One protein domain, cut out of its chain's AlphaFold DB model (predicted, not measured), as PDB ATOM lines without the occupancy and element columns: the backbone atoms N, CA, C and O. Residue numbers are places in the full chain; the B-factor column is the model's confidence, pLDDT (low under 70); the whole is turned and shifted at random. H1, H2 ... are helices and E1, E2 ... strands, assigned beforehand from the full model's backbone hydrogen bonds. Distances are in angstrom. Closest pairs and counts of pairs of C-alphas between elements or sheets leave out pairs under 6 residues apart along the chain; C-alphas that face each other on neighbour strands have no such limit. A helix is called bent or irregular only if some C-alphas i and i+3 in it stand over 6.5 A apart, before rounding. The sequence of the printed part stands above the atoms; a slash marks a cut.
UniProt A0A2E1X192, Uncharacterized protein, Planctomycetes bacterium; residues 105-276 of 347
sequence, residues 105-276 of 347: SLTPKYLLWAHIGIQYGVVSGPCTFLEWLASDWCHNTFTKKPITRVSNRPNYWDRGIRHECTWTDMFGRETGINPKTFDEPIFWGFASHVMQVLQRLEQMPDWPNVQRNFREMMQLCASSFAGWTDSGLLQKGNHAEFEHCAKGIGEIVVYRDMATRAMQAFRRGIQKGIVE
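This is residues 105 to 276 of the 347 residues of an uncharacterized protein of Planctomycetes bacterium (UniProt A0A2E1X192). Five longer helices, H1, H2, H4, H5 and H6, pack mostly crosswise into a compact body, and a small three-stranded sheet sits at one end of its longest axis, with the short H3 beside it. H4 crosses both H1 and H5, H6 runs beside H2 at a slant, and two long loops, residues 172 to 185 and 229 to 252, lie around the body, much of them on the side away from H1. The printed part has 172 residues, with six named helices and three named strands in the order H1 H2 E1 E2 E3 H3 H4 H5 H6; the class is mostly helix, and the antiparallel sheet has the order E1 E2 E3. The whole is compact and rounded, with a radius of gyration of the C-alphas of 15.4 A and spans of 43 by 37 by 28 A.

H1, residues 105 to 123, begins at C-alpha 105 (-27.466, 0.349, -23.364) and is 29.5 A long; H2, residues 126 to 139, is 19.6 A. E1 is residues 147 to 150, E2 153 to 158 and E3 161 to 164; H3 is residues 167 to 171. H4, residues 186 to 202, is 26.5 A long with a kink of 33 degrees near residue 193; H5, residues 212 to 228, is 18.7 A with a kink of 103 degrees near residue 222. H6, residues 253 to 272, is 28.1 A and ends at C-alpha 272 (-37.556, -16.059, -40.596). H1 is irregular, with C-alphas 105 and 108 7.3 A apart, as is H5, with C-alphas 221 and 224 9.0 A apart; H4 is only just irregular, with C-alphas 189 and 192 6.7 A apart.

H1 and H2 form a helical hairpin at a shallow tilt of 24 degrees, opposite ways, the closest C-alphas being those of Tyr 120 and Phe 129, 6.2 A. H1 touches H4 with residues 110 to 118 alone, about perpendicular at 73 degrees, closest at the C-alphas of Ala 114 and Val 197, 5.2 A. H4 touches H5, closest at the C-alphas of Ala 191 and Ala 222, 4.4 A. H2 touches H6 at a steep tilt of 40 degrees, the same way, closest at the C-alphas of Glu 131 and Gly 269, 4.1 A. H3 touches H4, closest at the C-alphas of Met 170 and Ile 186, 4.7 A. E1, E2 and E3 form a meander, each strand the antiparallel neighbour of the one before; N 148 and O 155 are 2.9 A apart, and N 156 and O 163 3.0 A. H3 only grazes this sheet, with residues 167 to 170. In H2, H3 and H6 every O i to N i+4 pair is within hydrogen-bond range, against 13 of 15 in H1, 8 of 13 in H4 and 9 of 13 in H5.

The two C-alphas farthest apart, those of Thr 143 and Asn 238, are 45.4 A apart. The printed part has no cut; the links H3 to H4 and H5 to H6 are long. The mean pLDDT of the printed part is 93.1, and residues 275 to 276 are under 70.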
ATOM      1  N   SER A 105     -26.413   1.280 -23.794       89.12
ATOM      2  CA  SER A 105     -27.466   0.349 -23.364       89.12
ATOM      3  C   SER A 105     -27.388  -1.024 -24.041       89.12
ATOM      4  O   SER A 105     -27.894  -1.998 -23.493       89.12
ATOM      5  N   LEU A 106     -26.743  -1.126 -25.209       92.06
ATOM      6  CA  LEU A 106     -26.534  -2.388 -25.927       92.06
ATOM      7  C   LEU A 106     -25.291  -3.147 -25.452       92.06
ATOM      8  O   LEU A 106     -25.059  -4.266 -25.900       92.06
ATOM      9  N   THR A 107     -24.500  -2.585 -24.540       91.56
ATOM     10  CA  THR A 107     -23.261  -3.214 -24.065       91.56
ATOM     11  C   THR A 107     -23.460  -4.650 -23.556       91.56
ATOM     12  O   THR A 107     -22.733  -5.532 -24.028       91.56
ATOM     13  N   PRO A 108     -24.466  -4.953 -22.707       91.81
ATOM     14  CA  PRO A 108     -24.707  -6.331 -22.271       91.81
ATOM     15  C   PRO A 108     -25.069  -7.264 -23.436       91.81
ATOM     16  O   PRO A 108     -24.710  -8.441 -23.447       91.81
ATOM     17  N   LYS A 109     -25.737  -6.736 -24.471       94.31
ATOM     18  CA  LYS A 109     -26.067  -7.491 -25.685       94.31
ATOM     19  C   LYS A 109     -24.829  -7.799 -26.522       94.31
ATOM     20  O   LYS A 109     -24.709  -8.926 -26.980       94.31
ATOM     21  N   TYR A 110     -23.879  -6.872 -26.662       96.19
ATOM     22  CA  TYR A 110     -22.620  -7.166 -27.357       96.19
ATOM     23  C   TYR A 110     -21.809  -8.253 -26.644       96.19
ATOM     24  O   TYR A 110     -21.241  -9.114 -27.310       96.19
ATOM     25  N   LEU A 111     -21.787  -8.249 -25.304       95.62
ATOM     26  CA  LEU A 111     -21.171  -9.321 -24.514       95.62
ATOM     27  C   LEU A 111     -21.841 -10.672 -24.804       95.62
ATOM     28  O   LEU A 111     -21.159 -11.648 -25.109       95.62
ATOM     29  N   LEU A 112     -23.175 -10.716 -24.767       95.88
ATOM     30  CA  LEU A 112     -23.948 -11.910 -25.108       95.88
ATOM     31  C   LEU A 112     -23.650 -12.409 -26.529       95.88
ATOM     32  O   LEU A 112     -23.397 -13.595 -26.735       95.88
ATOM     33  N   TRP A 113     -23.683 -11.511 -27.512       97.38
ATOM     34  CA  TRP A 113     -23.445 -11.848 -28.911       97.38
ATOM     35  C   TRP A 113     -22.025 -12.358 -29.140       97.38
ATOM     36  O   TRP A 113     -21.855 -13.304 -29.901       97.38
ATOM     37  N   ALA A 114     -21.026 -11.807 -28.447       97.56
ATOM     38  CA  ALA A 114     -19.658 -12.307 -28.512       97.56
ATOM     39  C   ALA A 114     -19.538 -13.715 -27.904       97.56
ATOM     40  O   ALA A 114     -18.957 -14.603 -28.522       97.56
ATOM     41  N   HIS A 115     -20.167 -13.982 -26.754       97.38
ATOM     42  CA  HIS A 115     -20.112 -15.311 -26.119       97.38
ATOM     43  C   HIS A 115     -20.791 -16.402 -26.935       97.38
ATOM     44  O   HIS A 115     -20.439 -17.571 -26.814       97.38
ATOM     45  N   ILE A 116     -21.773 -16.041 -27.751       96.62
ATOM     46  CA  ILE A 116     -22.404 -16.965 -28.693       96.62
ATOM     47  C   ILE A 116     -21.563 -17.062 -29.965       96.62
ATOM     48  O   ILE A 116     -21.314 -18.164 -30.451       96.62
ATOM     49  N   GLY A 117     -21.054 -15.931 -30.452       97.00
ATOM     50  CA  GLY A 117     -20.161 -15.858 -31.603       97.00
ATOM     51  C   GLY A 117     -18.927 -16.734 -31.440       97.00
ATOM     52  O   GLY A 117     -18.578 -17.441 -32.377       97.00
ATOM     53  N   ILE A 118     -18.329 -16.790 -30.246       97.12
ATOM     54  CA  ILE A 118     -17.152 -17.627 -29.999       97.12
ATOM     55  C   ILE A 118     -17.464 -19.123 -30.164       97.12
ATOM     56  O   ILE A 118     -16.653 -19.854 -30.726       97.12
ATOM     57  N   GLN A 119     -18.673 -19.569 -29.790       95.56
ATOM     58  CA  GLN A 119     -19.094 -20.965 -29.973       95.56
ATOM     59  C   GLN A 119     -19.198 -21.312 -31.463       95.56
ATOM     60  O   GLN A 119     -18.686 -22.336 -31.914       95.56
ATOM     61  N   TYR A 120     -19.817 -20.428 -32.250       95.56
ATOM     62  CA  TYR A 120     -19.894 -20.589 -33.704       95.56
ATOM     63  C   TYR A 120     -18.535 -20.441 -34.390       95.56
ATOM     64  O   TYR A 120     -18.298 -21.074 -35.420       95.56
ATOM     65  N   GLY A 121     -17.651 -19.619 -33.830       95.69
ATOM     66  CA  GLY A 121     -16.310 -19.383 -34.340       95.69
ATOM     67  C   GLY A 121     -15.406 -20.603 -34.234       95.69
ATOM     68  O   GLY A 121     -14.661 -20.883 -35.172       95.69
ATOM     69  N   VAL A 122     -15.517 -21.366 -33.145       94.81
ATOM     70  CA  VAL A 122     -14.784 -22.630 -32.972       94.81
ATOM     71  C   VAL A 122     -15.329 -23.724 -33.907       94.81
ATOM     72  O   VAL A 122     -14.554 -24.449 -34.529       94.81
ATOM     73  N   VAL A 123     -16.655 -23.812 -34.077       90.50
ATOM     74  CA  VAL A 123     -17.320 -24.869 -34.876       90.50
ATOM     75  C   VAL A 123     -17.381 -24.567 -36.389       90.50
ATOM     76  O   VAL A 123     -17.626 -25.468 -37.183       90.50
ATOM     77  N   SER A 124     -17.102 -23.331 -36.824       80.88
ATOM     78  CA  SER A 124     -17.206 -22.848 -38.222       80.88
ATOM     79  C   SER A 124     -18.613 -22.622 -38.773       80.88
ATOM     80  O   SER A 124     -18.942 -23.043 -39.887       80.88
ATOM     81  N   GLY A 125     -19.440 -21.874 -38.051       90.12
ATOM     82  CA  GLY A 125     -20.768 -21.480 -38.530       90.12
ATOM     83  C   GLY A 125     -20.960 -19.971 -38.702       90.12
ATOM     84  O   GLY A 125     -21.890 -19.450 -38.091       90.12
ATOM     85  N   PRO A 126     -20.148 -19.232 -39.494       95.12
ATOM     86  CA  PRO A 126     -20.275 -17.777 -39.576       95.12
ATOM     87  C   PRO A 126     -21.647 -17.328 -40.085       95.12
ATOM     88  O   PRO A 126     -22.277 -16.490 -39.457       95.12
ATOM     89  N   CYS A 127     -22.169 -17.917 -41.165       95.44
ATOM     90  CA  CYS A 127     -23.485 -17.530 -41.693       95.44
ATOM     91  C   CYS A 127     -24.620 -17.825 -40.699       95.44
ATOM     92  O   CYS A 127     -25.501 -16.991 -40.521       95.44
ATOM     93  N   THR A 128     -24.570 -18.967 -40.010       94.38
ATOM     94  CA  THR A 128     -25.554 -19.328 -38.977       94.38
ATOM     95  C   THR A 128     -25.493 -18.369 -37.789       94.38
ATOM     96  O   THR A 128     -26.531 -17.955 -37.277       94.38
ATOM     97  N   PHE A 129     -24.290 -17.949 -37.391       96.06
ATOM     98  CA  PHE A 129     -24.124 -16.916 -36.375       96.06
ATOM     99  C   PHE A 129     -24.690 -15.567 -36.826       96.06
ATOM    100  O   PHE A 129     -25.416 -14.947 -36.061       96.06
ATOM    101  N   LEU A 130     -24.408 -15.118 -38.054       97.19
ATOM    102  CA  LEU A 130     -24.929 -13.848 -38.577       97.19
ATOM    103  C   LEU A 130     -26.462 -13.856 -38.691       97.19
ATOM    104  O   LEU A 130     -27.110 -12.867 -38.348       97.19
ATOM    105  N   GLU A 131     -27.049 -14.980 -39.114       95.88
ATOM    106  CA  GLU A 131     -28.501 -15.207 -39.094       95.88
ATOM    107  C   GLU A 131     -29.068 -15.052 -37.683       95.88
ATOM    108  O   GLU A 131     -30.014 -14.289 -37.461       95.88
ATOM    109  N   TRP A 132     -28.463 -15.743 -36.715       95.81
ATOM    110  CA  TRP A 132     -28.863 -15.659 -35.318       95.81
ATOM    111  C   TRP A 132     -28.703 -14.237 -34.760       95.81
ATOM    112  O   TRP A 132     -29.626 -13.720 -34.131       95.81
ATOM    113  N   LEU A 133     -27.579 -13.578 -35.042       96.75
ATOM    114  CA  LEU A 133     -27.242 -12.240 -34.567       96.75
ATOM    115  C   LEU A 133     -28.253 -11.202 -35.057       96.75
ATOM    116  O   LEU A 133     -28.808 -10.453 -34.251       96.75
ATOM    117  N   ALA A 134     -28.544 -11.178 -36.361       96.75
ATOM    118  CA  ALA A 134     -29.532 -10.254 -36.914       96.75
ATOM    119  C   ALA A 134     -30.946 -10.546 -36.400       96.75
ATOM    120  O   ALA A 134     -31.727  -9.618 -36.179       96.75
ATOM    121  N   SER A 135     -31.276 -11.817 -36.161       95.19
ATOM    122  CA  SER A 135     -32.547 -12.182 -35.544       95.19
ATOM    123  C   SER A 135     -32.643 -11.713 -34.087       95.19
ATOM    124  O   SER A 135     -33.653 -11.118 -33.717       95.19
ATOM    125  N   ASP A 136     -31.630 -11.946 -33.246       95.00
ATOM    126  CA  ASP A 136     -31.649 -11.508 -31.840       95.00
ATOM    127  C   ASP A 136     -31.680  -9.976 -31.735       95.00
ATOM    128  O   ASP A 136     -32.472  -9.419 -30.965       95.00
ATOM    129  N   TRP A 137     -30.908  -9.283 -32.576       95.94
ATOM    130  CA  TRP A 137     -30.945  -7.825 -32.687       95.94
ATOM    131  C   TRP A 137     -32.330  -7.312 -33.109       95.94
ATOM    132  O   TRP A 137     -32.877  -6.406 -32.483       95.94
ATOM    133  N   CYS A 138     -32.949  -7.910 -34.129       95.31
ATOM    134  CA  CYS A 138     -34.227  -7.422 -34.647       95.31
ATOM    135  C   CYS A 138     -35.436  -7.807 -33.778       95.31
ATOM    136  O   CYS A 138     -36.396  -7.043 -33.670       95.31
ATOM    137  N   HIS A 139     -35.439  -8.998 -33.177       91.44
ATOM    138  CA  HIS A 139     -36.640  -9.556 -32.547       91.44
ATOM    139  C   HIS A 139     -36.587  -9.589 -31.018       91.44
ATOM    140  O   HIS A 139     -37.648  -9.536 -30.405       91.44
ATOM    141  N   ASN A 140     -35.395  -9.629 -30.404       91.00
ATOM    142  CA  ASN A 140     -35.225  -9.894 -28.963       91.00
ATOM    143  C   ASN A 140     -34.393  -8.835 -28.217       91.00
ATOM    144  O   ASN A 140     -33.969  -9.055 -27.078       91.00
ATOM    145  N   THR A 141     -34.091  -7.706 -28.856       92.56
ATOM    146  CA  THR A 141     -33.254  -6.655 -28.254       92.56
ATOM    147  C   THR A 141     -34.050  -5.423 -27.867       92.56
ATOM    148  O   THR A 141     -33.803  -4.843 -26.812       92.56
ATOM    149  N   PHE A 142     -35.027  -5.048 -28.686       93.69
ATOM    150  CA  PHE A 142     -35.743  -3.792 -28.533       93.69
ATOM    151  C   PHE A 142     -37.212  -4.006 -28.180       93.69
ATOM    152  O   PHE A 142     -37.832  -4.975 -28.614       93.69
ATOM    153  N   THR A 143     -37.798  -3.050 -27.458       89.94
ATOM    154  CA  THR A 143     -39.235  -3.038 -27.128       89.94
ATOM    155  C   THR A 143     -40.122  -2.958 -28.373       89.94
ATOM    156  O   THR A 143     -41.254  -3.440 -28.374       89.94
ATOM    157  N   LYS A 144     -39.599  -2.373 -29.457       90.88
ATOM    158  CA  LYS A 144     -40.200  -2.335 -30.794       90.88
ATOM    159  C   LYS A 144     -39.178  -2.855 -31.798       90.88
ATOM    160  O   LYS A 144     -38.014  -2.495 -31.710       90.88
ATOM    161  N   LYS A 145     -39.604  -3.639 -32.791       93.19
ATOM    162  CA  LYS A 145     -38.686  -4.190 -33.805       93.19
ATOM    163  C   LYS A 145     -38.026  -3.070 -34.625       93.19
ATOM    164  O   LYS A 145     -38.766  -2.266 -35.186       93.19
ATOM    165  N   PRO A 146     -36.694  -3.016 -34.776       95.19
ATOM    166  CA  PRO A 146     -36.022  -1.993 -35.573       95.19
ATOM    167  C   PRO A 146     -36.364  -2.127 -37.061       95.19
ATOM    168  O   PRO A 146     -36.519  -1.119 -37.739       95.19
ATOM    169  N   ILE A 147     -36.616  -3.346 -37.549       96.50
ATOM    170  CA  ILE A 147     -37.074  -3.615 -38.916       96.50
ATOM    171  C   ILE A 147     -38.360  -4.443 -38.859       96.50
ATOM    172  O   ILE A 147     -38.430  -5.476 -38.195       96.50
ATOM    173  N   THR A 148     -39.407  -3.983 -39.541       94.38
ATOM    174  CA  THR A 148     -40.708  -4.665 -39.623       94.38
ATOM    175  C   THR A 148     -41.053  -4.996 -41.065       94.38
ATOM    176  O   THR A 148     -40.716  -4.239 -41.967       94.38
ATOM    177  N   ARG A 149     -41.766  -6.100 -41.297       92.38
ATOM    178  CA  ARG A 149     -42.298  -6.442 -42.621       92.38
ATOM    179  C   ARG A 149     -43.714  -5.885 -42.752       92.38
ATOM    180  O   ARG A 149     -44.592  -6.309 -42.007       92.38
ATOM    181  N   VAL A 150     -43.928  -4.982 -43.704       89.69
ATOM    182  CA  VAL A 150     -45.246  -4.430 -44.056       89.69
ATOM    183  C   VAL A 150     -45.449  -4.663 -45.549       89.69
ATOM    184  O   VAL A 150     -44.582  -4.310 -46.339       89.69
ATOM    185  N   SER A 151     -46.537  -5.334 -45.941       83.62
ATOM    186  CA  SER A 151     -46.876  -5.591 -47.356       83.62
ATOM    187  C   SER A 151     -45.708  -6.144 -48.190       83.62
ATOM    188  O   SER A 151     -45.380  -5.655 -49.264       83.62
ATOM    189  N   ASN A 152     -45.042  -7.174 -47.657       87.56
ATOM    190  CA  ASN A 152     -43.856  -7.822 -48.231       87.56
ATOM    191  C   ASN A 152     -42.569  -6.973 -48.303       87.56
ATOM    192  O   ASN A 152     -41.541  -7.489 -48.739       87.56
ATOM    193  N   ARG A 153     -42.568  -5.732 -47.815       92.38
ATOM    194  CA  ARG A 153     -41.405  -4.840 -47.837       92.38
ATOM    195  C   ARG A 153     -40.847  -4.564 -46.435       92.38
ATOM    196  O   ARG A 153     -41.613  -4.512 -45.464       92.38
ATOM    197  N   PRO A 154     -39.518  -4.429 -46.286       96.00
ATOM    198  CA  PRO A 154     -38.911  -4.006 -45.035       96.00
ATOM    199  C   PRO A 154     -39.190  -2.524 -44.761       96.00
ATOM    200  O   PRO A 154     -39.037  -1.663 -45.621       96.00
ATOM    201  N   ASN A 155     -39.587  -2.247 -43.525       96.50
ATOM    202  CA  ASN A 155     -39.758  -0.915 -42.965       96.50
ATOM    203  C   ASN A 155     -38.796  -0.773 -41.785       96.50
ATOM    204  O   ASN A 155     -39.031  -1.347 -40.714       96.50
ATOM    205  N   TYR A 156     -37.697  -0.051 -41.977       95.81
ATOM    206  CA  TYR A 156     -36.676   0.126 -40.946       95.81
ATOM    207  C   TYR A 156     -36.876   1.436 -40.193       95.81
ATOM    208  O   TYR A 156     -37.464   2.386 -40.703       95.81
ATOM    209  N   TRP A 157     -36.451   1.458 -38.936       94.62
ATOM    210  CA  TRP A 157     -36.519   2.634 -38.085       94.62
ATOM    211  C   TRP A 157     -35.235   3.444 -38.214       94.62
ATOM    212  O   TRP A 157     -34.167   2.939 -37.900       94.62
ATOM    213  N   ASP A 158     -35.322   4.698 -38.635       91.94
ATOM    214  CA  ASP A 158     -34.173   5.596 -38.623       91.94
ATOM    215  C   ASP A 158     -34.613   7.037 -38.364       91.94
ATOM    216  O   ASP A 158     -35.686   7.476 -38.779       91.94
ATOM    217  N   ARG A 159     -33.785   7.769 -37.618       88.62
ATOM    218  CA  ARG A 159     -34.023   9.146 -37.153       88.62
ATOM    219  C   ARG A 159     -35.406   9.362 -36.521       88.62
ATOM    220  O   ARG A 159     -35.949  10.461 -36.568       88.62
ATOM    221  N   GLY A 160     -35.955   8.333 -35.873       88.31
ATOM    222  CA  GLY A 160     -37.254   8.387 -35.193       88.31
ATOM    223  C   GLY A 160     -38.485   8.175 -36.083       88.31
ATOM    224  O   GLY A 160     -39.598   8.319 -35.583       88.31
ATOM    225  N   ILE A 161     -38.310   7.827 -37.360       92.44
ATOM    226  CA  ILE A 161     -39.400   7.517 -38.297       92.44
ATOM    227  C   ILE A 161     -39.160   6.173 -39.000       92.44
ATOM    228  O   ILE A 161     -38.061   5.619 -38.964       92.44
ATOM    229  N   ARG A 162     -40.210   5.610 -39.609       94.50
ATOM    230  CA  ARG A 162     -40.112   4.398 -40.434       94.50
ATOM    231  C   ARG A 162     -39.860   4.778 -41.884       94.50
ATOM    232  O   ARG A 162     -40.600   5.589 -42.430       94.50
ATOM    233  N   HIS A 163     -38.884   4.125 -42.496       95.56
ATOM    234  CA  HIS A 163     -38.592   4.226 -43.920       95.56
ATOM    235  C   HIS A 163     -38.904   2.895 -44.590       95.56
ATOM    236  O   HIS A 163     -38.456   1.838 -44.133       95.56
ATOM    237  N   GLU A 164     -39.690   2.946 -45.658       95.81
ATOM    238  CA  GLU A 164     -39.943   1.798 -46.523       95.81
ATOM    239  C   GLU A 164     -38.814   1.674 -47.552       95.81
ATOM    240  O   GLU A 164     -38.351   2.669 -48.103       95.81
ATOM    241  N   CYS A 165     -38.382   0.448 -47.834       96.06
ATOM    242  CA  CYS A 165     -37.461   0.154 -48.930       96.06
ATOM    243  C   CYS A 165     -37.737  -1.244 -49.492       96.06
ATOM    244  O   CYS A 165     -38.583  -1.980 -48.973       96.06
ATOM    245  N   THR A 166     -37.049  -1.646 -50.561       95.62
ATOM    246  CA  THR A 166     -37.086  -3.039 -51.020       95.62
ATOM    247  C   THR A 166     -36.086  -3.900 -50.241       95.62
ATOM    248  O   THR A 166     -35.127  -3.412 -49.646       95.62
ATOM    249  N   TRP A 167     -36.258  -5.227 -50.264       94.50
ATOM    250  CA  TRP A 167     -35.236  -6.133 -49.714       94.50
ATOM    251  C   TRP A 167     -33.892  -6.022 -50.447       94.50
ATOM    252  O   TRP A 167     -32.864  -6.320 -49.844       94.50
ATOM    253  N   THR A 168     -33.909  -5.588 -51.713       95.12
ATOM    254  CA  THR A 168     -32.689  -5.348 -52.495       95.12
ATOM    255  C   THR A 168     -31.979  -4.087 -52.020       95.12
ATOM    256  O   THR A 168     -30.766  -4.121 -51.872       95.12
ATOM    257  N   ASP A 169     -32.704  -3.019 -51.695       96.25
ATOM    258  CA  ASP A 169     -32.088  -1.801 -51.144       96.25
ATOM    259  C   ASP A 169     -31.534  -2.053 -49.734       96.25
ATOM    260  O   ASP A 169     -30.519  -1.495 -49.338       96.25
ATOM    261  N   MET A 170     -32.181  -2.929 -48.958       96.50
ATOM    262  CA  MET A 170     -31.720  -3.254 -47.609       96.50
ATOM    263  C   MET A 170     -30.482  -4.172 -47.603       96.50
ATOM    264  O   MET A 170     -29.548  -3.907 -46.854       96.50
ATOM    265  N   PHE A 171     -30.462  -5.247 -48.404       96.44
ATOM    266  CA  PHE A 171     -29.440  -6.313 -48.323       96.44
ATOM    267  C   PHE A 171     -28.715  -6.614 -49.648       96.44
ATOM    268  O   PHE A 171     -27.881  -7.516 -49.709       96.44
ATOM    269  N   GLY A 172     -29.050  -5.935 -50.740       94.50
ATOM    270  CA  GLY A 172     -28.656  -6.343 -52.088       94.50
ATOM    271  C   GLY A 172     -29.467  -7.532 -52.627       94.50
ATOM    272  O   GLY A 172     -30.356  -8.084 -51.968       94.50
ATOM    273  N   ARG A 173     -29.176  -7.932 -53.872       92.75
ATOM    274  CA  ARG A 173     -29.871  -9.050 -54.535       92.75
ATOM    275  C   ARG A 173     -29.402 -10.392 -53.975       92.75
ATOM    276  O   ARG A 173     -28.248 -10.547 -53.585       92.75
ATOM    277  N   GLU A 174     -30.282 -11.390 -54.018       88.75
ATOM    278  CA  GLU A 174     -29.967 -12.763 -53.583       88.75
ATOM    279  C   GLU A 174     -28.856 -13.406 -54.411       88.75
ATOM    280  O   GLU A 174     -28.050 -14.163 -53.881       88.75
ATOM    281  N   THR A 175     -28.798 -13.069 -55.700       88.44
ATOM    282  CA  THR A 175     -27.812 -13.592 -56.648       88.44
ATOM    283  C   THR A 175     -26.461 -12.879 -56.587       88.44
ATOM    284  O   THR A 175     -25.522 -13.328 -57.238       88.44
ATOM    285  N   GLY A 176     -26.345 -11.777 -55.839       89.25
ATOM    286  CA  GLY A 176     -25.123 -10.979 -55.767       89.25
ATOM    287  C   GLY A 176     -25.385  -9.482 -55.632       89.25
ATOM    288  O   GLY A 176     -26.274  -8.926 -56.281       89.25
ATOM    289  N   ILE A 177     -24.579  -8.808 -54.815       90.12
ATOM    290  CA  ILE A 177     -24.573  -7.341 -54.744       90.12
ATOM    291  C   ILE A 177     -23.964  -6.789 -56.040       90.12
ATOM    292  O   ILE A 177     -22.949  -7.294 -56.516       90.12
ATOM    293  N   ASN A 178     -24.575  -5.767 -56.638       91.00
ATOM    294  CA  ASN A 178     -24.042  -5.153 -57.854       91.00
ATOM    295  C   ASN A 178     -22.725  -4.411 -57.533       91.00
ATOM    296  O   ASN A 178     -22.715  -3.591 -56.616       91.00
ATOM    297  N   PRO A 179     -21.627  -4.651 -58.282       91.94
ATOM    298  CA  PRO A 179     -20.326  -4.020 -58.039       91.94
ATOM    299  C   PRO A 179     -20.353  -2.493 -57.977       91.94
ATOM    300  O   PRO A 179     -19.589  -1.903 -57.220       91.94
ATOM    301  N   LYS A 180     -21.225  -1.861 -58.774       90.38
ATOM    302  CA  LYS A 180     -21.318  -0.396 -58.879       90.38
ATOM    303  C   LYS A 180     -22.070   0.258 -57.722       90.38
ATOM    304  O   LYS A 180     -21.941   1.457 -57.543       90.38
ATOM    305  N   THR A 181     -22.864  -0.522 -56.998       89.38
ATOM    306  CA  THR A 181     -23.775  -0.068 -55.937       89.38
ATOM    307  C   THR A 181     -23.532  -0.896 -54.676       89.38
ATOM    308  O   THR A 181     -24.459  -1.401 -54.042       89.38
ATOM    309  N   PHE A 182     -22.264  -1.200 -54.409       90.50
ATOM    310  CA  PHE A 182     -21.876  -2.203 -53.424       90.50
ATOM    311  C   PHE A 182     -22.021  -1.710 -51.976       90.50
ATOM    312  O   PHE A 182     -22.306  -2.496 -51.068       90.50
ATOM    313  N   ASP A 183     -21.845  -0.410 -51.794       90.31
ATOM    314  CA  ASP A 183     -21.977   0.371 -50.567       90.31
ATOM    315  C   ASP A 183     -23.422   0.821 -50.288       90.31
ATOM    316  O   ASP A 183     -23.754   1.160 -49.155       90.31
ATOM    317  N   GLU A 184     -24.302   0.772 -51.291       92.06
ATOM    318  CA  GLU A 184     -25.707   1.186 -51.172       92.06
ATOM    319  C   GLU A 184     -26.586   0.351 -50.217       92.06
ATOM    320  O   GLU A 184     -27.526   0.931 -49.664       92.06
ATOM    321  N   PRO A 185     -26.363  -0.968 -49.985       95.56
ATOM    322  CA  PRO A 185     -27.198  -1.735 -49.070       95.56
ATOM    323  C   PRO A 185     -27.278  -1.104 -47.676       95.56
ATOM    324  O   PRO A 185     -26.288  -1.030 -46.947       95.56
ATOM    325  N   ILE A 186     -28.489  -0.713 -47.272       96.62
ATOM    326  CA  ILE A 186     -28.740   0.038 -46.027       96.62
ATOM    327  C   ILE A 186     -28.222  -0.725 -44.799       96.62
ATOM    328  O   ILE A 186     -27.755  -0.125 -43.827       96.62
ATOM    329  N   PHE A 187     -28.263  -2.061 -44.837       96.69
ATOM    330  CA  PHE A 187     -27.847  -2.899 -43.719       96.69
ATOM    331  C   PHE A 187     -26.341  -2.832 -43.414       96.69
ATOM    332  O   PHE A 187     -25.933  -3.261 -42.335       96.69
ATOM    333  N   TRP A 188     -25.508  -2.232 -44.276       95.94
ATOM    334  CA  TRP A 188     -24.122  -1.908 -43.916       95.94
ATOM    335  C   TRP A 188     -24.023  -1.000 -42.686       95.94
ATOM    336  O   TRP A 188     -23.038  -1.083 -41.952       95.94
ATOM    337  N   GLY A 189     -25.070  -0.229 -42.364       94.81
ATOM    338  CA  GLY A 189     -25.164   0.506 -41.099       94.81
ATOM    339  C   GLY A 189     -25.014  -0.383 -39.854       94.81
ATOM    340  O   GLY A 189     -24.577   0.085 -38.803       94.81
ATOM    341  N   PHE A 190     -25.291  -1.687 -39.964       96.56
ATOM    342  CA  PHE A 190     -25.112  -2.654 -38.881       96.56
ATOM    343  C   PHE A 190     -23.636  -2.927 -38.536       96.56
ATOM    344  O   PHE A 190     -23.347  -3.464 -37.464       96.56
ATOM    345  N   ALA A 191     -22.686  -2.520 -39.387       96.62
ATOM    346  CA  ALA A 191     -21.256  -2.760 -39.190       96.62
ATOM    347  C   ALA A 191     -20.721  -2.204 -37.862       96.62
ATOM    348  O   ALA A 191     -19.862  -2.824 -37.232       96.62
ATOM    349  N   SER A 192     -21.282  -1.091 -37.375       95.06
ATOM    350  CA  SER A 192     -20.886  -0.518 -36.083       95.06
ATOM    351  C   SER A 192     -21.199  -1.461 -34.907       95.06
ATOM    352  O   SER A 192     -20.431  -1.545 -33.948       95.06
ATOM    353  N   HIS A 193     -22.293  -2.224 -34.989       97.19
ATOM    354  CA  HIS A 193     -22.642  -3.232 -33.992       97.19
ATOM    355  C   HIS A 193     -21.748  -4.461 -34.112       97.19
ATOM    356  O   HIS A 193     -21.297  -4.986 -33.095       97.19
ATOM    357  N   VAL A 194     -21.455  -4.900 -35.338       97.50
ATOM    358  CA  VAL A 194     -20.570  -6.047 -35.574       97.50
ATOM    359  C   VAL A 194     -19.162  -5.768 -35.056       97.50
ATOM    360  O   VAL A 194     -18.588  -6.630 -34.398       97.50
ATOM    361  N   MET A 195     -18.636  -4.559 -35.253       96.12
ATOM    362  CA  MET A 195     -17.347  -4.150 -34.686       96.12
ATOM    363  C   MET A 195     -17.330  -4.257 -33.153       96.12
ATOM    364  O   MET A 195     -16.370  -4.768 -32.588       96.12
ATOM    365  N   GLN A 196     -18.417  -3.889 -32.466       96.12
ATOM    366  CA  GLN A 196     -18.512  -4.054 -31.008       96.12
ATOM    367  C   GLN A 196     -18.525  -5.517 -30.554       96.12
ATOM    368  O   GLN A 196     -18.068  -5.821 -29.447       96.12
ATOM    369  N   VAL A 197     -19.057  -6.414 -31.385       97.25
ATOM    370  CA  VAL A 197     -18.991  -7.861 -31.157       97.25
ATOM    371  C   VAL A 197     -17.574  -8.370 -31.416       97.25
ATOM    372  O   VAL A 197     -17.053  -9.109 -30.589       97.25
ATOM    373  N   LEU A 198     -16.936  -7.946 -32.511       97.19
ATOM    374  CA  LEU A 198     -15.576  -8.343 -32.881       97.19
ATOM    375  C   LEU A 198     -14.551  -7.949 -31.809       97.19
ATOM    376  O   LEU A 198     -13.838  -8.823 -31.331       97.19
ATOM    377  N   GLN A 199     -14.570  -6.699 -31.335       95.56
ATOM    378  CA  GLN A 199     -13.689  -6.247 -30.247       95.56
ATOM    379  C   GLN A 199     -13.813  -7.127 -28.999       95.56
ATOM    380  O   GLN A 199     -12.833  -7.413 -28.329       95.56
ATOM    381  N   ARG A 200     -15.025  -7.586 -28.668       95.44
ATOM    382  CA  ARG A 200     -15.247  -8.462 -27.508       95.44
ATOM    383  C   ARG A 200     -14.827  -9.897 -27.769       95.44
ATOM    384  O   ARG A 200     -14.361 -10.545 -26.841       95.44
ATOM    385  N   LEU A 201     -15.015 -10.388 -28.993       96.62
ATOM    386  CA  LEU A 201     -14.550 -11.708 -29.406       96.62
ATOM    387  C   LEU A 201     -13.029 -11.805 -29.292       96.62
ATOM    388  O   LEU A 201     -12.549 -12.796 -28.760       96.62
ATOM    389  N   GLU A 202     -12.296 -10.775 -29.715       95.88
ATOM    390  CA  GLU A 202     -10.827 -10.719 -29.660       95.88
ATOM    391  C   GLU A 202     -10.266 -10.840 -28.242       95.88
ATOM    392  O   GLU A 202      -9.210 -11.432 -28.041       95.88
ATOM    393  N   GLN A 203     -11.012 -10.348 -27.254       94.12
ATOM    394  CA  GLN A 203     -10.649 -10.427 -25.840       94.12
ATOM    395  C   GLN A 203     -11.034 -11.769 -25.190       94.12
ATOM    396  O   GLN A 203     -10.796 -11.969 -23.999       94.12
ATOM    397  N   MET A 204     -11.672 -12.695 -25.921       94.19
ATOM    398  CA  MET A 204     -12.063 -13.995 -25.369       94.19
ATOM    399  C   MET A 204     -10.898 -14.992 -25.386       94.19
ATOM    400  O   MET A 204     -10.203 -15.095 -26.396       94.19
ATOM    401  N   PRO A 205     -10.743 -15.830 -24.340       94.12
ATOM    402  CA  PRO A 205      -9.675 -16.834 -24.282       94.12
ATOM    403  C   PRO A 205      -9.676 -17.826 -25.452       94.12
ATOM    404  O   PRO A 205      -8.620 -18.284 -25.872       94.12
ATOM    405  N   ASP A 206     -10.857 -18.142 -25.991       95.25
ATOM    406  CA  ASP A 206     -11.025 -19.074 -27.112       95.25
ATOM    407  C   ASP A 206     -10.809 -18.411 -28.488       95.25
ATOM    408  O   ASP A 206     -10.836 -19.106 -29.504       95.25
ATOM    409  N   TRP A 207     -10.575 -17.092 -28.563       96.56
ATOM    410  CA  TRP A 207     -10.353 -16.388 -29.835       96.56
ATOM    411  C   TRP A 207      -9.234 -16.991 -30.686       96.56
ATOM    412  O   TRP A 207      -9.458 -17.180 -31.882       96.56
ATOM    413  N   PRO A 208      -8.073 -17.392 -30.125       96.06
ATOM    414  CA  PRO A 208      -7.025 -18.066 -30.887       96.06
ATOM    415  C   PRO A 208      -7.488 -19.365 -31.561       96.06
ATOM    416  O   PRO A 208      -6.961 -19.704 -32.618       96.06
ATOM    417  N   ASN A 209      -8.511 -20.034 -31.019       96.38
ATOM    418  CA  ASN A 209      -9.070 -21.284 -31.543       96.38
ATOM    419  C   ASN A 209     -10.177 -21.062 -32.588       96.38
ATOM    420  O   ASN A 209     -10.644 -22.014 -33.215       96.38
ATOM    421  N   VAL A 210     -10.616 -19.816 -32.794       96.69
ATOM    422  CA  VAL A 210     -11.639 -19.489 -33.792       96.69
ATOM    423  C   VAL A 210     -11.093 -19.695 -35.194       96.69
ATOM    424  O   VAL A 210     -10.013 -19.202 -35.542       96.69
ATOM    425  N   GLN A 211     -11.891 -20.357 -36.026       96.31
ATOM    426  CA  GLN A 211     -11.529 -20.656 -37.400       96.31
ATOM    427  C   GLN A 211     -11.386 -19.395 -38.250       96.31
ATOM    428  O   GLN A 211     -12.174 -18.451 -38.153       96.31
ATOM    429  N   ARG A 212     -10.407 -19.415 -39.160       95.38
ATOM    430  CA  ARG A 212     -10.069 -18.280 -40.029       95.38
ATOM    431  C   ARG A 212     -11.275 -17.728 -40.793       95.38
ATOM    432  O   ARG A 212     -11.496 -16.527 -40.778       95.38
ATOM    433  N   ASN A 213     -12.090 -18.596 -41.398       95.50
ATOM    434  CA  ASN A 213     -13.278 -18.186 -42.157       95.50
ATOM    435  C   ASN A 213     -14.284 -17.390 -41.303       95.50
ATOM    436  O   ASN A 213     -14.926 -16.466 -41.797       95.50
ATOM    437  N   PHE A 214     -14.413 -17.722 -40.015       97.12
ATOM    438  CA  PHE A 214     -15.271 -16.962 -39.112       97.12
ATOM    439  C   PHE A 214     -14.702 -15.569 -38.841       97.12
ATOM    440  O   PHE A 214     -15.439 -14.591 -38.954       97.12
ATOM    441  N   ARG A 215     -13.395 -15.465 -38.553       96.62
ATOM    442  CA  ARG A 215     -12.733 -14.164 -38.350       96.62
ATOM    443  C   ARG A 215     -12.855 -13.281 -39.586       96.62
ATOM    444  O   ARG A 215     -13.321 -12.154 -39.470       96.62
ATOM    445  N   GLU A 216     -12.561 -13.835 -40.762       96.56
ATOM    446  CA  GLU A 216     -12.661 -13.114 -42.033       96.56
ATOM    447  C   GLU A 216     -14.085 -12.588 -42.285       96.56
ATOM    448  O   GLU A 216     -14.266 -11.464 -42.753       96.56
ATOM    449  N   MET A 217     -15.113 -13.377 -41.948       97.62
ATOM    450  CA  MET A 217     -16.506 -12.945 -42.071       97.62
ATOM    451  C   MET A 217     -16.864 -11.844 -41.063       97.62
ATOM    452  O   MET A 217     -17.576 -10.905 -41.410       97.62
ATOM    453  N   MET A 218     -16.367 -11.922 -39.827       97.88
ATOM    454  CA  MET A 218     -16.592 -10.872 -38.829       97.88
ATOM    455  C   MET A 218     -15.902  -9.560 -39.216       97.88
ATOM    456  O   MET A 218     -16.531  -8.510 -39.111       97.88
ATOM    457  N   GLN A 219     -14.666  -9.616 -39.724       97.31
ATOM    458  CA  GLN A 219     -13.946  -8.450 -40.254       97.31
ATOM    459  C   GLN A 219     -14.702  -7.818 -41.427       97.31
ATOM    460  O   GLN A 219     -14.926  -6.611 -41.443       97.31
ATOM    461  N   LEU A 220     -15.176  -8.634 -42.376       96.88
ATOM    462  CA  LEU A 220     -16.010  -8.170 -43.484       96.88
ATOM    463  C   LEU A 220     -17.262  -7.433 -42.995       96.88
ATOM    464  O   LEU A 220     -17.565  -6.342 -43.468       96.88
ATOM    465  N   CYS A 221     -18.009  -8.042 -42.073       97.31
ATOM    466  CA  CYS A 221     -19.252  -7.476 -41.560       97.31
ATOM    467  C   CYS A 221     -19.022  -6.236 -40.684       97.31
ATOM    468  O   CYS A 221     -19.903  -5.385 -40.615       97.31
ATOM    469  N   ALA A 222     -17.857  -6.121 -40.041       96.69
ATOM    470  CA  ALA A 222     -17.409  -4.904 -39.370       96.69
ATOM    471  C   ALA A 222     -16.930  -3.825 -40.362       96.69
ATOM    472  O   ALA A 222     -16.803  -2.666 -39.967       96.69
ATOM    473  N   SER A 223     -16.759  -4.151 -41.650       93.31
ATOM    474  CA  SER A 223     -16.456  -3.184 -42.711       93.31
ATOM    475  C   SER A 223     -15.197  -2.363 -42.362       93.31
ATOM    476  O   SER A 223     -14.277  -2.885 -41.731       93.31
ATOM    477  N   SER A 224     -15.134  -1.077 -42.717       92.50
ATOM    478  CA  SER A 224     -14.008  -0.199 -42.364       92.50
ATOM    479  C   SER A 224     -13.798  -0.051 -40.849       92.50
ATOM    480  O   SER A 224     -12.699   0.285 -40.415       92.50
ATOM    481  N   PHE A 225     -14.807  -0.349 -40.017       93.81
ATOM    482  CA  PHE A 225     -14.653  -0.329 -38.558       93.81
ATOM    483  C   PHE A 225     -13.775  -1.471 -38.030       93.81
ATOM    484  O   PHE A 225     -13.293  -1.382 -36.902       93.81
ATOM    485  N   ALA A 226     -13.532  -2.521 -38.823       94.19
ATOM    486  CA  ALA A 226     -12.594  -3.582 -38.457       94.19
ATOM    487  C   ALA A 226     -11.160  -3.049 -38.264       94.19
ATOM    488  O   ALA A 226     -10.412  -3.586 -37.454       94.19
ATOM    489  N   GLY A 227     -10.797  -1.937 -38.916       93.06
ATOM    490  CA  GLY A 227      -9.503  -1.275 -38.717       93.06
ATOM    491  C   GLY A 227      -9.286  -0.700 -37.308       93.06
ATOM    492  O   GLY A 227      -8.175  -0.301 -36.983       93.06
ATOM    493  N   TRP A 228     -10.322  -0.651 -36.461       91.94
ATOM    494  CA  TRP A 228     -10.233  -0.235 -35.049       91.94
ATOM    495  C   TRP A 228     -10.259  -1.425 -34.074       91.94
ATOM    496  O   TRP A 228     -10.604  -1.269 -32.899       91.94
ATOM    497  N   THR A 229      -9.981  -2.623 -34.579       93.81
ATOM    498  CA  THR A 229      -9.957  -3.886 -33.829       93.81
ATOM    499  C   THR A 229      -8.590  -4.542 -33.977       93.81
ATOM    500  O   THR A 229      -7.857  -4.210 -34.911       93.81
ATOM    501  N   ASP A 230      -8.243  -5.472 -33.089       93.31
ATOM    502  CA  ASP A 230      -6.923  -6.113 -33.101       93.31
ATOM    503  C   ASP A 230      -6.724  -6.983 -34.355       93.31
ATOM    504  O   ASP A 230      -5.599  -7.185 -34.810       93.31
ATOM    505  N   SER A 231      -7.814  -7.478 -34.953       91.94
ATOM    506  CA  SER A 231      -7.774  -8.243 -36.204       91.94
ATOM    507  C   SER A 231      -7.501  -7.375 -37.434       91.94
ATOM    508  O   SER A 231      -7.121  -7.913 -38.472       91.94
ATOM    509  N   GLY A 232      -7.723  -6.061 -37.351       94.25
ATOM    510  CA  GLY A 232      -7.586  -5.144 -38.481       94.25
ATOM    511  C   GLY A 232      -8.578  -5.400 -39.624       94.25
ATOM    512  O   GLY A 232      -9.549  -6.159 -39.504       94.25
ATOM    513  N   LEU A 233      -8.337  -4.734 -40.756       95.12
ATOM    514  CA  LEU A 233      -9.142  -4.883 -41.967       95.12
ATOM    515  C   LEU A 233      -8.994  -6.286 -42.573       95.12
ATOM    516  O   LEU A 233      -7.975  -6.959 -42.427       95.12
ATOM    517  N   LEU A 234     -10.026  -6.738 -43.289       95.06
ATOM    518  CA  LEU A 234      -9.968  -8.029 -43.969       95.06
ATOM    519  C   LEU A 234      -8.912  -7.990 -45.079       95.06
ATOM    520  O   LEU A 234      -9.027  -7.205 -46.015       95.06
ATOM    521  N   GLN A 235      -7.965  -8.922 -45.041       92.69
ATOM    522  CA  GLN A 235      -7.025  -9.173 -46.129       92.69
ATOM    523  C   GLN A 235      -7.161 -10.617 -46.616       92.69
ATOM    524  O   GLN A 235      -7.187 -11.559 -45.818       92.69
ATOM    525  N   LYS A 236      -7.242 -10.819 -47.937       89.88
ATOM    526  CA  LYS A 236      -7.382 -12.159 -48.520       89.88
ATOM    527  C   LYS A 236      -6.436 -12.379 -49.689       89.88
ATOM    528  O   LYS A 236      -6.477 -11.651 -50.675       89.88
ATOM    529  N   GLY A 237      -5.625 -13.432 -49.598       86.12
ATOM    530  CA  GLY A 237      -4.611 -13.738 -50.607       86.12
ATOM    531  C   GLY A 237      -3.601 -12.599 -50.745       86.12
ATOM    532  O   GLY A 237      -3.157 -12.051 -49.744       86.12
ATOM    533  N   ASN A 238      -3.286 -12.232 -51.989       84.94
ATOM    534  CA  ASN A 238      -2.334 -11.162 -52.311       84.94
ATOM    535  C   ASN A 238      -3.002  -9.786 -52.472       84.94
ATOM    536  O   ASN A 238      -2.369  -8.850 -52.956       84.94
ATOM    537  N   HIS A 239      -4.286  -9.658 -52.130       86.25
ATOM    538  CA  HIS A 239      -4.944  -8.360 -52.156       86.25
ATOM    539  C   HIS A 239      -4.450  -7.483 -51.000       86.25
ATOM    540  O   HIS A 239      -4.103  -7.987 -49.926       86.25
ATOM    541  N   ALA A 240      -4.445  -6.168 -51.225       87.94
ATOM    542  CA  ALA A 240      -4.359  -5.201 -50.140       87.94
ATOM    543  C   ALA A 240      -5.560  -5.361 -49.193       87.94
ATOM    544  O   ALA A 240      -6.564  -5.992 -49.542       87.94
ATOM    545  N   GLU A 241      -5.444  -4.795 -47.997       91.75
ATOM    546  CA  GLU A 241      -6.548  -4.735 -47.045       91.75
ATOM    547  C   GLU A 241      -7.803  -4.132 -47.688       91.75
ATOM    548  O   GLU A 241      -7.759  -3.127 -48.400       91.75
ATOM    549  N   PHE A 242      -8.939  -4.782 -47.458       91.31
ATOM    550  CA  PHE A 242     -10.209  -4.389 -48.039       91.31
ATOM    551  C   PHE A 242     -10.846  -3.269 -47.225       91.31
ATOM    552  O   PHE A 242     -11.551  -3.505 -46.242       91.31
ATOM    553  N   GLU A 243     -10.643  -2.039 -47.682       89.88
ATOM    554  CA  GLU A 243     -11.393  -0.888 -47.203       89.88
ATOM    555  C   GLU A 243     -12.756  -0.823 -47.908       89.88
ATOM    556  O   GLU A 243     -12.854  -0.699 -49.128       89.88
ATOM    557  N   HIS A 244     -13.835  -0.912 -47.133       87.81
ATOM    558  CA  HIS A 244     -15.194  -1.023 -47.667       87.81
ATOM    559  C   HIS A 244     -15.654   0.211 -48.453       87.81
ATOM    560  O   HIS A 244     -16.482   0.105 -49.350       87.81
ATOM    561  N   CYS A 245     -15.115   1.382 -48.120       86.31
ATOM    562  CA  CYS A 245     -15.406   2.630 -48.821       86.31
ATOM    563  C   CYS A 245     -14.467   2.867 -50.016       86.31
ATOM    564  O   CYS A 245     -14.581   3.892 -50.689       86.31
ATOM    565  N   ALA A 246     -13.519   1.958 -50.279       89.12
ATOM    566  CA  ALA A 246     -12.586   2.118 -51.379       89.12
ATOM    567  C   ALA A 246     -13.301   2.002 -52.726       89.12
ATOM    568  O   ALA A 246     -14.149   1.134 -52.967       89.12
ATOM    569  N   LYS A 247     -12.908   2.872 -53.657       88.31
ATOM    570  CA  LYS A 247     -13.431   2.855 -55.020       88.31
ATOM    571  C   LYS A 247     -13.108   1.513 -55.686       88.31
ATOM    572  O   LYS A 247     -11.953   1.102 -55.723       88.31
ATOM    573  N   GLY A 248     -14.126   0.855 -56.240       88.88
ATOM    574  CA  GLY A 248     -13.972  -0.422 -56.945       88.88
ATOM    575  C   GLY A 248     -13.948  -1.658 -56.040       88.88
ATOM    576  O   GLY A 248     -13.772  -2.765 -56.541       88.88
ATOM    577  N   ILE A 249     -14.183  -1.526 -54.728       89.81
ATOM    578  CA  ILE A 249     -14.186  -2.675 -53.805       89.81
ATOM    579  C   ILE A 249     -15.177  -3.782 -54.221       89.81
ATOM    580  O   ILE A 249     -14.887  -4.971 -54.092       89.81
ATOM    581  N   GLY A 250     -16.321  -3.400 -54.801       90.19
ATOM    582  CA  GLY A 250     -17.332  -4.325 -55.316       90.19
ATOM    583  C   GLY A 250     -16.903  -5.099 -56.571       90.19
ATOM    584  O   GLY A 250     -17.546  -6.087 -56.938       90.19
ATOM    585  N   GLU A 251     -15.824  -4.688 -57.240       93.19
ATOM    586  CA  GLU A 251     -15.255  -5.399 -58.391       93.19
ATOM    587  C   GLU A 251     -14.428  -6.616 -57.950       93.19
ATOM    588  O   GLU A 251     -14.297  -7.584 -58.704       93.19
ATOM    589  N   ILE A 252     -13.948  -6.622 -56.701       92.81
ATOM    590  CA  ILE A 252     -13.203  -7.742 -56.125       92.81
ATOM    591  C   ILE A 252     -14.171  -8.894 -55.833       92.81
ATOM    592  O   ILE A 252     -14.871  -8.914 -54.819       92.81
ATOM    593  N   VAL A 253     -14.186  -9.889 -56.727       92.62
ATOM    594  CA  VAL A 253     -15.132 -11.023 -56.713       92.62
ATOM    595  C   VAL A 253     -15.182 -11.719 -55.353       92.62
ATOM    596  O   VAL A 253     -16.260 -11.897 -54.794       92.62
ATOM    597  N   VAL A 254     -14.022 -12.041 -54.774       93.19
ATOM    598  CA  VAL A 254     -13.948 -12.753 -53.488       93.19
ATOM    599  C   VAL A 254     -14.615 -11.955 -52.363       93.19
ATOM    600  O   VAL A 254     -15.349 -12.528 -51.555       93.19
ATOM    601  N   TYR A 255     -14.393 -10.640 -52.321       93.56
ATOM    602  CA  TYR A 255     -14.984  -9.760 -51.315       93.56
ATOM    603  C   TYR A 255     -16.498  -9.632 -51.518       93.56
ATOM    604  O   TYR A 255     -17.274  -9.827 -50.580       93.56
ATOM    605  N   ARG A 256     -16.933  -9.417 -52.765       94.31
ATOM    606  CA  ARG A 256     -18.351  -9.334 -53.139       94.31
ATOM    607  C   ARG A 256     -19.127 -10.613 -52.820       94.31
ATOM    608  O   ARG A 256     -20.254 -10.541 -52.324       94.31
ATOM    609  N   ASP A 257     -18.538 -11.779 -53.058       94.88
ATOM    610  CA  ASP A 257     -19.171 -13.073 -52.789       94.88
ATOM    611  C   ASP A 257     -19.301 -13.338 -51.286       94.88
ATOM    612  O   ASP A 257     -20.294 -13.898 -50.814       94.88
ATOM    613  N   MET A 258     -18.303 -12.934 -50.495       95.94
ATOM    614  CA  MET A 258     -18.410 -12.974 -49.037       95.94
ATOM    615  C   MET A 258     -19.487 -12.003 -48.535       95.94
ATOM    616  O   MET A 258     -20.323 -12.396 -47.721       95.94
ATOM    617  N   ALA A 259     -19.524 -10.779 -49.066       96.31
ATOM    618  CA  ALA A 259     -20.489  -9.753 -48.671       96.31
ATOM    619  C   ALA A 259     -21.925 -10.170 -48.993       96.31
ATOM    620  O   ALA A 259     -22.818 -10.043 -48.158       96.31
ATOM    621  N   THR A 260     -22.133 -10.764 -50.169       96.62
ATOM    622  CA  THR A 260     -23.427 -11.329 -50.563       96.62
ATOM    623  C   THR A 260     -23.864 -12.402 -49.566       96.62
ATOM    624  O   THR A 260     -24.987 -12.357 -49.069       96.62
ATOM    625  N   ARG A 261     -22.978 -13.338 -49.196       97.00
ATOM    626  CA  ARG A 261     -23.297 -14.380 -48.203       97.00
ATOM    627  C   ARG A 261     -23.666 -13.798 -46.840       97.00
ATOM    628  O   ARG A 261     -24.661 -14.234 -46.262       97.00
ATOM    629  N   ALA A 262     -22.912 -12.809 -46.361       97.38
ATOM    630  CA  ALA A 262     -23.199 -12.109 -45.112       97.38
ATOM    631  C   ALA A 262     -24.567 -11.411 -45.142       97.38
ATOM    632  O   ALA A 262     -25.392 -11.618 -44.253       97.38
ATOM    633  N   MET A 263     -24.851 -10.650 -46.200       97.44
ATOM    634  CA  MET A 263     -26.120  -9.935 -46.339       97.44
ATOM    635  C   MET A 263     -27.318 -10.877 -46.421       97.44
ATOM    636  O   MET A 263     -28.341 -10.638 -45.777       97.44
ATOM    637  N   GLN A 264     -27.194 -11.988 -47.151       96.50
ATOM    638  CA  GLN A 264     -28.269 -12.975 -47.206       96.50
ATOM    639  C   GLN A 264     -28.452 -13.712 -45.871       96.50
ATOM    640  O   GLN A 264     -29.584 -14.049 -45.523       96.50
ATOM    641  N   ALA A 265     -27.384 -13.925 -45.096       96.50
ATOM    642  CA  ALA A 265     -27.490 -14.440 -43.732       96.50
ATOM    643  C   ALA A 265     -28.278 -13.469 -42.833       96.50
ATOM    644  O   ALA A 265     -29.286 -13.850 -42.234       96.50
ATOM    645  N   PHE A 266     -27.927 -12.183 -42.823       97.38
ATOM    646  CA  PHE A 266     -28.677 -11.180 -42.061       97.38
ATOM    647  C   PHE A 266     -30.148 -11.094 -42.477       97.38
ATOM    648  O   PHE A 266     -31.045 -11.095 -41.624       97.38
ATOM    649  N   ARG A 267     -30.414 -11.100 -43.787       96.31
ATOM    650  CA  ARG A 267     -31.775 -11.104 -44.330       96.31
ATOM    651  C   ARG A 267     -32.581 -12.300 -43.831       96.31
ATOM    652  O   ARG A 267     -33.718 -12.118 -43.393       96.31
ATOM    653  N   ARG A 268     -32.015 -13.513 -43.878       94.94
ATOM    654  CA  ARG A 268     -32.685 -14.732 -43.391       94.94
ATOM    655  C   ARG A 268     -33.020 -14.628 -41.905       94.94
ATOM    656  O   ARG A 268     -34.163 -14.911 -41.543       94.94
ATOM    657  N   GLY A 269     -32.086 -14.138 -41.088       94.31
ATOM    658  CA  GLY A 269     -32.303 -13.894 -39.659       94.31
ATOM    659  C   GLY A 269     -33.468 -12.941 -39.384       94.31
ATOM    660  O   GLY A 269     -34.353 -13.226 -38.575       94.31
ATOM    661  N   ILE A 270     -33.536 -11.830 -40.116       94.88
ATOM    662  CA  ILE A 270     -34.608 -10.836 -39.954       94.88
ATOM    663  C   ILE A 270     -35.961 -11.362 -40.447       94.88
ATOM    664  O   ILE A 270     -36.979 -11.116 -39.798       94.88
ATOM    665  N   GLN A 271     -35.989 -12.097 -41.562       92.50
ATOM    666  CA  GLN A 271     -37.232 -12.575 -42.175       92.50
ATOM    667  C   GLN A 271     -37.859 -13.767 -41.454       92.50
ATOM    668  O   GLN A 271     -39.071 -13.773 -41.243       92.50
ATOM    669  N   LYS A 272     -37.058 -14.789 -41.138       85.75
ATOM    670  CA  LYS A 272     -37.556 -16.059 -40.596       85.75
ATOM    671  C   LYS A 272     -37.610 -16.058 -39.069       85.75
ATOM    672  O   LYS A 272     -38.427 -16.773 -38.500       85.75
ATOM    673  N   GLY A 273     -36.787 -15.231 -38.419       76.00
ATOM    674  CA  GLY A 273     -36.487 -15.390 -37.000       76.00
ATOM    675  C   GLY A 273     -35.640 -16.643 -36.745       76.00
ATOM    676  O   GLY A 273     -35.334 -17.404 -37.665       76.00
ATOM    677  N   ILE A 274     -35.237 -16.852 -35.493       72.88
ATOM    678  CA  ILE A 274     -34.482 -18.045 -35.086       72.88
ATOM    679  C   ILE A 274     -35.433 -19.241 -34.988       72.88
ATOM    680  O   ILE A 274     -36.436 -19.180 -34.276       72.88
ATOM    681  N   VAL A 275     -35.081 -20.330 -35.672       56.00
ATOM    682  CA  VAL A 275     -35.611 -21.669 -35.388       56.00
ATOM    683  C   VAL A 275     -34.816 -22.224 -34.205       56.00
ATOM    684  O   VAL A 275     -33.593 -22.173 -34.253       56.00
ATOM    685  N   GLU A 276     -35.539 -22.638 -33.160       55.94
ATOM    686  CA  GLU A 276     -35.147 -23.350 -31.926       55.94
ATOM    687  C   GLU A 276     -33.679 -23.294 -31.466       55.94
ATOM    688  O   GLU A 276     -32.768 -23.732 -32.157       55.94
TER     689      GLU A 276